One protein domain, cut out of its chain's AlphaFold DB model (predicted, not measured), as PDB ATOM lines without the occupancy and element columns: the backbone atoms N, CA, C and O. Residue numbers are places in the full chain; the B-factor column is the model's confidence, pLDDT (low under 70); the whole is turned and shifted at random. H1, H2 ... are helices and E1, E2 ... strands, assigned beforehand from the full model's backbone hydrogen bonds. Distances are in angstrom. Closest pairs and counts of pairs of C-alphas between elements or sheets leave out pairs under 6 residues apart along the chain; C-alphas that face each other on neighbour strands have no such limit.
ATOM      1  N   PRO A 429      41.232   2.170  34.341       89.94
ATOM      2  CA  PRO A 429      41.930   1.292  33.406       89.94
ATOM      3  C   PRO A 429      42.604   0.119  34.135       89.94
ATOM      4  O   PRO A 429      43.621   0.293  34.806       89.94
ATOM      5  N   ARG A 430      42.086  -1.104  33.955       90.62
ATOM      6  CA  ARG A 430      42.724  -2.323  34.486       90.62
ATOM      7  C   ARG A 430      43.978  -2.680  33.682       90.62
ATOM      8  O   ARG A 430      43.951  -2.713  32.449       90.62
ATOM      9  N   PHE A 431      45.062  -3.034  34.370       93.75
ATOM     10  CA  PHE A 431      46.325  -3.468  33.761       93.75
ATOM     11  C   PHE A 431      46.477  -4.995  33.781       93.75
ATOM     12  O   PHE A 431      45.994  -5.677  34.682       93.75
ATOM     13  N   CYS A 432      47.159  -5.550  32.776       94.25
ATOM     14  CA  CYS A 432      47.471  -6.976  32.719       94.25
ATOM     15  C   CYS A 432      48.761  -7.299  33.484       94.25
ATOM     16  O   CYS A 432      49.841  -6.917  33.036       94.25
ATOM     17  N   ALA A 433      48.674  -8.108  34.542       92.81
ATOM     18  CA  ALA A 433      49.813  -8.483  35.393       92.81
ATOM     19  C   ALA A 433      50.981  -9.197  34.666       92.81
ATOM     20  O   ALA A 433      52.090  -9.237  35.183       92.81
ATOM     21  N   LEU A 434      50.753  -9.748  33.464       91.38
ATOM     22  CA  LEU A 434      51.769 -10.464  32.671       91.38
ATOM     23  C   LEU A 434      52.442  -9.616  31.578       91.38
ATOM     24  O   LEU A 434      53.450 -10.040  31.022       91.38
ATOM     25  N   CYS A 435      51.885  -8.458  31.206       94.38
ATOM     26  CA  CYS A 435      52.467  -7.620  30.141       94.38
ATOM     27  C   CYS A 435      52.371  -6.107  30.378       94.38
ATOM     28  O   CYS A 435      52.765  -5.337  29.504       94.38
ATOM     29  N   PHE A 436      51.812  -5.688  31.518       92.38
ATOM     30  CA  PHE A 436      51.636  -4.303  31.979       92.38
ATOM     31  C   PHE A 436      50.892  -3.368  31.006       92.38
ATOM     32  O   PHE A 436      50.843  -2.157  31.198       92.38
ATOM     33  N   LYS A 437      50.250  -3.926  29.974       94.75
ATOM     34  CA  LYS A 437      49.372  -3.200  29.049       94.75
ATOM     35  C   LYS A 437      47.959  -3.124  29.617       94.75
ATOM     36  O   LYS A 437      47.498  -4.056  30.279       94.75
ATOM     37  N   ILE A 438      47.272  -2.025  29.308       93.50
ATOM     38  CA  ILE A 438      45.856  -1.822  29.629       93.50
ATOM     39  C   ILE A 438      45.028  -2.940  28.977       93.50
ATOM     40  O   ILE A 438      45.230  -3.296  27.811       93.50
ATOM     41  N   ILE A 439      44.114  -3.518  29.750       93.69
ATOM     42  CA  ILE A 439      43.148  -4.521  29.309       93.69
ATOM     43  C   ILE A 439      42.022  -3.798  28.556       93.69
ATOM     44  O   ILE A 439      41.558  -2.753  29.006       93.69
ATOM     45  N   ASN A 440      41.562  -4.351  27.428       92.06
ATOM     46  CA  ASN A 440      40.425  -3.785  26.697       92.06
ATOM     47  C   ASN A 440      39.175  -3.763  27.596       92.06
ATOM     48  O   ASN A 440      38.745  -4.828  28.041       92.06
ATOM     49  N   SER A 441      38.607  -2.580  27.829       88.38
ATOM     50  CA  SER A 441      37.519  -2.339  28.784       88.38
ATOM     51  C   SER A 441      36.231  -3.082  28.428       88.38
ATOM     52  O   SER A 441      35.643  -3.724  29.295       88.38
ATOM     53  N   THR A 442      35.874  -3.124  27.141       89.62
ATOM     54  CA  THR A 442      34.759  -3.931  26.607       89.62
ATOM     55  C   THR A 442      35.151  -5.374  26.265       89.62
ATOM     56  O   THR A 442      34.317  -6.195  25.886       89.62
ATOM     57  N   GLY A 443      36.439  -5.713  26.367       90.06
ATOM     58  CA  GLY A 443      36.978  -7.003  25.947       90.06
ATOM     59  C   GLY A 443      36.755  -8.128  26.955       90.06
ATOM     60  O   GLY A 443      36.297  -7.918  28.076       90.06
ATOM     61  N   SER A 444      37.146  -9.347  26.566       92.88
ATOM     62  CA  SER A 444      37.301 -10.445  27.526       92.88
ATOM     63  C   SER A 444      38.672 -10.414  28.202       92.88
ATOM     64  O   SER A 444      39.703 -10.113  27.587       92.88
ATOM     65  N   TYR A 445      38.663 -10.727  29.490       93.94
ATOM     66  CA  TYR A 445      39.817 -10.729  30.374       93.94
ATOM     67  C   TYR A 445      39.677 -11.861  31.396       93.94
ATOM     68  O   TYR A 445      38.680 -12.583  31.416       93.94
ATOM     69  N   TYR A 446      40.716 -12.073  32.187       93.75
ATOM     70  CA  TYR A 446      40.841 -13.234  33.057       93.75
ATOM     71  C   TYR A 446      41.305 -12.774  34.433       93.75
ATOM     72  O   TYR A 446      42.313 -12.075  34.532       93.75
ATOM     73  N   VAL A 447      40.580 -13.155  35.482       92.75
ATOM     74  CA  VAL A 447      40.818 -12.703  36.859       92.75
ATOM     75  C   VAL A 447      41.206 -13.882  37.738       92.75
ATOM     76  O   VAL A 447      40.483 -14.875  37.794       92.75
ATOM     77  N   HIS A 448      42.329 -13.762  38.440       91.19
ATOM     78  CA  HIS A 448      42.668 -14.644  39.549       91.19
ATOM     79  C   HIS A 448      41.835 -14.232  40.764       91.19
ATOM     80  O   HIS A 448      42.109 -13.199  41.383       91.19
ATOM     81  N   VAL A 449      40.802 -15.015  41.065       84.62
ATOM     82  CA  VAL A 449      39.923 -14.801  42.220       84.62
ATOM     83  C   VAL A 449      40.385 -15.721  43.341       84.62
ATOM     84  O   VAL A 449      40.417 -16.937  43.167       84.62
ATOM     85  N   GLU A 450      40.728 -15.151  44.491       82.00
ATOM     86  CA  GLU A 450      41.167 -15.908  45.664       82.00
ATOM     87  C   GLU A 450      40.399 -15.412  46.890       82.00
ATOM     88  O   GLU A 450      40.298 -14.208  47.114       82.00
ATOM     89  N   ASN A 451      39.781 -16.327  47.640       80.25
ATOM     90  CA  ASN A 451      38.866 -16.026  48.751       80.25
ATOM     91  C   ASN A 451      37.745 -15.018  48.392       80.25
ATOM     92  O   ASN A 451      37.261 -14.284  49.249       80.25
ATOM     93  N   GLY A 452      37.331 -14.983  47.119       74.75
ATOM     94  CA  GLY A 452      36.331 -14.044  46.591       74.75
ATOM     95  C   GLY A 452      36.879 -12.677  46.158       74.75
ATOM     96  O   GLY A 452      36.119 -11.878  45.619       74.75
ATOM     97  N   ILE A 453      38.177 -12.414  46.340       74.62
ATOM     98  CA  ILE A 453      38.827 -11.137  46.018       74.62
ATOM     99  C   ILE A 453      39.563 -11.234  44.670       74.62
ATOM    100  O   ILE A 453      40.293 -12.193  44.409       74.62
ATOM    101  N   ASP A 454      39.394 -10.217  43.823       84.31
ATOM    102  CA  ASP A 454      40.149 -10.016  42.579       84.31
ATOM    103  C   ASP A 454      41.629  -9.704  42.892       84.31
ATOM    104  O   ASP A 454      41.986  -8.546  43.105       84.31
ATOM    105  N   LYS A 455      42.520 -10.707  42.900       85.62
ATOM    106  CA  LYS A 455      43.957 -10.473  43.162       85.62
ATOM    107  C   LYS A 455      44.727  -9.948  41.948       85.62
ATOM    108  O   LYS A 455      45.576  -9.076  42.085       85.62
ATOM    109  N   ALA A 456      44.483 -10.509  40.763       89.06
ATOM    110  CA  ALA A 456      45.238 -10.161  39.557       89.06
ATOM    111  C   ALA A 456      44.394 -10.313  38.289       89.06
ATOM    112  O   ALA A 456      43.692 -11.307  38.115       89.06
ATOM    113  N   SER A 457      44.501  -9.351  37.370       92.50
ATOM    114  CA  SER A 457      43.851  -9.400  36.052       92.50
ATOM    115  C   SER A 457      44.877  -9.634  34.940       92.50
ATOM    116  O   SER A 457      45.951  -9.031  34.931       92.50
ATOM    117  N   ILE A 458      44.546 -10.477  33.959       94.44
ATOM    118  CA  ILE A 458      45.337 -10.679  32.737       94.44
ATOM    119  C   ILE A 458      44.458 -10.548  31.487       94.44
ATOM    120  O   ILE A 458      43.286 -10.925  31.474       94.44
ATOM    121  N   CYS A 459      45.014  -9.992  30.409       94.75
ATOM    122  CA  CYS A 459      44.291  -9.852  29.148       94.75
ATOM    123  C   CYS A 459      44.182 -11.207  28.424       94.75
ATOM    124  O   CYS A 459      45.038 -12.081  28.582       94.75
ATOM    125  N   ALA A 460      43.176 -11.366  27.556       92.81
ATOM    126  CA  ALA A 460      43.010 -12.584  26.757       92.81
ATOM    127  C   ALA A 460      44.265 -12.961  25.934       92.81
ATOM    128  O   ALA A 460      44.552 -14.143  25.755       92.81
ATOM    129  N   LYS A 461      45.067 -11.971  25.503       92.31
ATOM    130  CA  LYS A 461      46.335 -12.208  24.792       92.31
ATOM    131  C   LYS A 461      47.419 -12.853  25.665       92.31
ATOM    132  O   LYS A 461      48.250 -13.556  25.112       92.31
ATOM    133  N   CYS A 462      47.401 -12.682  26.988       92.94
ATOM    134  CA  CYS A 462      48.364 -13.316  27.900       92.94
ATOM    135  C   CYS A 462      47.823 -14.584  28.578       92.94
ATOM    136  O   CYS A 462      48.611 -15.400  29.044       92.94
ATOM    137  N   HIS A 463      46.503 -14.806  28.591       90.44
ATOM    138  CA  HIS A 463      45.904 -16.006  29.189       90.44
ATOM    139  C   HIS A 463      46.451 -17.323  28.603       90.44
ATOM    140  O   HIS A 463      46.636 -18.289  29.338       90.44
ATOM    141  N   HIS A 464      46.779 -17.373  27.306       85.38
ATOM    142  CA  HIS A 464      47.334 -18.591  26.704       85.38
ATOM    143  C   HIS A 464      48.750 -18.944  27.207       85.38
ATOM    144  O   HIS A 464      49.088 -20.128  27.199       85.38
ATOM    145  N   LEU A 465      49.515 -17.948  27.678       84.25
ATOM    146  CA  LEU A 465      50.868 -18.077  28.243       84.25
ATOM    147  C   LEU A 465      50.860 -18.429  29.740       84.25
ATOM    148  O   LEU A 465      51.839 -18.961  30.248       84.25
ATOM    149  N   SER A 466      49.766 -18.139  30.453       80.06
ATOM    150  CA  SER A 466      49.610 -18.536  31.856       80.06
ATOM    151  C   SER A 466      49.573 -20.059  31.964       80.06
ATOM    152  O   SER A 466      48.747 -20.699  31.318       80.06
ATOM    153  N   THR A 467      50.426 -20.660  32.792       71.81
ATOM    154  CA  THR A 467      50.365 -22.101  33.103       71.81
ATOM    155  C   THR A 467      49.179 -22.430  34.017       71.81
ATOM    156  O   THR A 467      48.554 -23.479  33.882       71.81
ATOM    157  N   ALA A 468      48.792 -21.501  34.892       74.19
ATOM    158  CA  ALA A 468      47.755 -21.678  35.909       74.19
ATOM    159  C   ALA A 468      46.324 -21.368  35.412       74.19
ATOM    160  O   ALA A 468      45.526 -20.804  36.158       74.19
ATOM    161  N   LYS A 469      45.977 -21.714  34.160       73.31
ATOM    162  CA  LYS A 469      44.703 -21.329  33.494       73.31
ATOM    163  C   LYS A 469      43.451 -21.637  34.326       73.31
ATOM    164  O   LYS A 469      42.526 -20.836  34.362       73.31
ATOM    165  N   PHE A 470      43.457 -22.756  35.051       72.06
ATOM    166  CA  PHE A 470      42.361 -23.187  35.926       72.06
ATOM    167  C   PHE A 470      42.081 -22.247  37.115       72.06
ATOM    168  O   PHE A 470      40.979 -22.276  37.651       72.06
ATOM    169  N   LYS A 471      43.043 -21.401  37.519       82.12
ATOM    170  CA  LYS A 471      42.867 -20.404  38.592       82.12
ATOM    171  C   LYS A 471      42.250 -19.080  38.115       82.12
ATOM    172  O   LYS A 471      42.028 -18.186  38.926       82.12
ATOM    173  N   TYR A 472      42.016 -18.916  36.809       88.00
ATOM    174  CA  TYR A 472      41.546 -17.660  36.229       88.00
ATOM    175  C   TYR A 472      40.091 -17.757  35.759       88.00
ATOM    176  O   TYR A 472      39.783 -18.419  34.767       88.00
ATOM    177  N   GLN A 473      39.196 -17.013  36.409       90.06
ATOM    178  CA  GLN A 473      37.829 -16.835  35.930       90.06
ATOM    179  C   GLN A 473      37.836 -15.921  34.697       90.06
ATOM    180  O   GLN A 473      38.330 -14.792  34.754       90.06
ATOM    181  N   LYS A 474      37.267 -16.379  33.576       92.56
ATOM    182  CA  LYS A 474      37.017 -15.510  32.418       92.56
ATOM    183  C   LYS A 474      35.904 -14.519  32.767       92.56
ATOM    184  O   LYS A 474      34.806 -14.935  33.126       92.56
ATOM    185  N   ARG A 475      36.172 -13.229  32.587       91.75
ATOM    186  CA  ARG A 475      35.188 -12.142  32.632       91.75
ATOM    187  C   ARG A 475      35.219 -11.352  31.321       91.75
ATOM    188  O   ARG A 475      36.055 -11.585  30.442       91.75
ATOM    189  N   SER A 476      34.285 -10.430  31.164       91.75
ATOM    190  CA  SER A 476      34.184  -9.549  30.003       91.75
ATOM    191  C   SER A 476      33.552  -8.231  30.396       91.75
ATOM    192  O   SER A 476      32.820  -8.193  31.379       91.75
ATOM    193  N   ASN A 477      33.820  -7.193  29.607       85.69
ATOM    194  CA  ASN A 477      33.214  -5.877  29.759       85.69
ATOM    195  C   ASN A 477      33.347  -5.306  31.182       85.69
ATOM    196  O   ASN A 477      32.355  -4.951  31.814       85.69
ATOM    197  N   TYR A 478      34.589  -5.211  31.687       86.44
ATOM    198  CA  TYR A 478      34.816  -4.534  32.972       86.44
ATOM    199  C   TYR A 478      34.381  -3.068  32.927       86.44
ATOM    200  O   TYR A 478      34.168  -2.462  33.971       86.44
ATOM    201  N   ALA A 479      34.191  -2.514  31.722       84.88
ATOM    202  CA  ALA A 479      33.649  -1.183  31.565       84.88
ATOM    203  C   ALA A 479      32.269  -1.015  32.227       84.88
ATOM    204  O   ALA A 479      32.006   0.015  32.827       84.88
ATOM    205  N   GLU A 480      31.402  -2.023  32.141       78.56
ATOM    206  CA  GLU A 480      30.066  -1.980  32.753       78.56
ATOM    207  C   GLU A 480      30.074  -2.452  34.212       78.56
ATOM    208  O   GLU A 480      29.275  -1.961  35.004       78.56
ATOM    209  N   THR A 481      30.974  -3.367  34.599       77.62
ATOM    210  CA  THR A 481      31.047  -3.847  35.996       77.62
ATOM    211  C   THR A 481      31.706  -2.856  36.947       77.62
ATOM    212  O   THR A 481      31.410  -2.885  38.138       77.62
ATOM    213  N   ASP A 482      32.592  -2.002  36.429       76.50
ATOM    214  CA  ASP A 482      33.412  -1.072  37.211       76.50
ATOM    215  C   ASP A 482      32.989   0.401  37.002       76.50
ATOM    216  O   ASP A 482      33.668   1.318  37.467       76.50
ATOM    217  N   ALA A 483      31.893   0.651  36.273       73.31
ATOM    218  CA  ALA A 483      31.327   1.987  36.087       73.31
ATOM    219  C   ALA A 483      30.562   2.429  37.340       73.31
ATOM    220  O   ALA A 483      29.334   2.327  37.423       73.31
ATOM    221  N   GLU A 484      31.288   2.949  38.328       62.34
ATOM    222  CA  GLU A 484      30.657   3.591  39.477       62.34
ATOM    223  C   GLU A 484      29.915   4.866  39.050       62.34
ATOM    224  O   GLU A 484      30.483   5.813  38.498       62.34
ATOM    225  N   ALA A 485      28.616   4.908  39.351       56.78
ATOM    226  CA  ALA A 485      27.821   6.128  39.294       56.78
ATOM    227  C   ALA A 485      28.156   7.000  40.519       56.78
ATOM    228  O   ALA A 485      27.379   7.055  41.475       56.78
ATOM    229  N   GLU A 486      29.336   7.624  40.507       53.44
ATOM    230  CA  GLU A 486      29.827   8.465  41.601       53.44
ATOM    231  C   GLU A 486      28.858   9.638  41.848       53.44
ATOM    232  O   GLU A 486      28.640  10.503  40.994       53.44
ATOM    233  N   TRP A 487      28.235   9.654  43.029       50.28
ATOM    234  CA  TRP A 487      27.222  10.645  43.394       50.28
ATOM    235  C   TRP A 487      27.874  11.985  43.746       50.28
ATOM    236  O   TRP A 487      28.035  12.326  44.920       50.28
ATOM    237  N   VAL A 488      28.217  12.775  42.724       52.25
ATOM    238  CA  VAL A 488      28.667  14.163  42.894       52.25
ATOM    239  C   VAL A 488      27.540  14.979  43.536       52.25
ATOM    240  O   VAL A 488      26.595  15.413  42.876       52.25
ATOM    241  N   MET A 489      27.627  15.166  44.853       46.56
ATOM    242  CA  MET A 489      26.627  15.890  45.630       46.56
ATOM    243  C   MET A 489      26.540  17.342  45.142       46.56
ATOM    244  O   MET A 489      27.542  18.053  45.078       46.56
ATOM    245  N   CYS A 490      25.336  17.796  44.792       47.53
ATOM    246  CA  CYS A 490      25.137  19.145  44.274       47.53
ATOM    247  C   CYS A 490      25.350  20.176  45.401       47.53
ATOM    248  O   CYS A 490      24.492  20.348  46.267       47.53
ATOM    249  N   PHE A 491      26.503  20.856  45.391       46.34
ATOM    250  CA  PHE A 491      26.973  21.750  46.465       46.34
ATOM    251  C   PHE A 491      26.054  22.945  46.788       46.34
ATOM    252  O   PHE A 491      26.250  23.605  47.807       46.34
ATOM    253  N   SER A 492      25.029  23.204  45.971       44.19
ATOM    254  CA  SER A 492      24.071  24.313  46.086       44.19
ATOM    255  C   SER A 492      23.382  24.455  47.452       44.19
ATOM    256  O   SER A 492      22.902  25.538  47.766       44.19
ATOM    257  N   TYR A 493      23.332  23.395  48.268       39.62
ATOM    258  CA  TYR A 493      22.709  23.415  49.600       39.62
ATOM    259  C   TYR A 493      23.639  23.808  50.761       39.62
ATOM    260  O   TYR A 493      23.145  24.076  51.856       39.62
ATOM    261  N   LEU A 494      24.961  23.872  50.558       38.78
ATOM    262  CA  LEU A 494      25.917  24.200  51.632       38.78
ATOM    263  C   LEU A 494      26.115  25.710  51.860       38.78
ATOM    264  O   LEU A 494      26.675  26.097  52.879       38.78
ATOM    265  N   SER A 495      25.625  26.565  50.957       37.03
ATOM    266  CA  SER A 495      25.778  28.030  51.050       37.03
ATOM    267  C   SER A 495      24.618  28.750  51.755       37.03
ATOM    268  O   SER A 495      24.642  29.974  51.849       37.03
ATOM    269  N   THR A 496      23.598  28.024  52.226       37.22
ATOM    270  CA  THR A 496      22.351  28.604  52.780       37.22
ATOM    271  C   THR A 496      22.228  28.457  54.304       37.22
ATOM    272  O   THR A 496      21.217  28.854  54.875       37.22
ATOM    273  N   TYR A 497      23.243  27.887  54.966       38.09
ATOM    274  CA  TYR A 497      23.317  27.732  56.423       38.09
ATOM    275  C   TYR A 497      24.732  28.043  56.940       38.09
ATOM    276  O   TYR A 497      25.505  27.140  57.261       38.09
ATOM    277  N   SER A 498      25.046  29.338  57.024       33.44
ATOM    278  CA  SER A 498      26.156  29.918  57.795       33.44
ATOM    279  C   SER A 498      25.810  31.341  58.234       33.44
ATOM    280  O   SER A 498      24.838  31.898  57.680       33.44
TER     281      SER A 498
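AT A GLANCE: This is residues 429 to 498 of the 498 residues of an uncharacterized protein of Aegilops tauschii subsp. strangulata (UniProt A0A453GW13). Little regular structure: a small head built round a strongly twisted three-stranded sheet, with a long tail, residues 483 to 498, sticking out. The printed part has 70 residues, with E1, E2, H1, E3 and H2 in that order, mixed in class, under half in named elements. The antiparallel sheet runs E2, E1, E3. The whole is extended, radius of gyration of the C-alphas 18.0 A, spanning 62 by 25 by 18 A.

HOW THE PARTS SIT: After residues 429 to 443, E1, residues 444 to 450, and E2, residues 453 to 459, form an antiparallel hairpin; N 448 and O 456 are within hydrogen-bond range, 2.8 A. H1, residues 460 to 463, is on the sheet, height 8.5 A. E3, residues 472 to 476, is antiparallel to E1; N 445 and O 475 are within range, 2.9 A. H2, residues 478 to 481, is not on the sheet. Both helices are too short for O i to N i+4 pairs.

IN THESE COORDINATES: E1, 19.3 A long, begins at C-alpha 444 (37.301, -10.445, 27.526); E2 measures 17.8 A, E3 12.6 A. H2 ends at C-alpha 481 (31.047, -3.847, 35.996).

THE WHOLE: The farthest C-alphas, Thr 467 and Ser 498, are 62.5 A apart. The printed part has no cut. Residues 484 to 498 have pLDDT under 70.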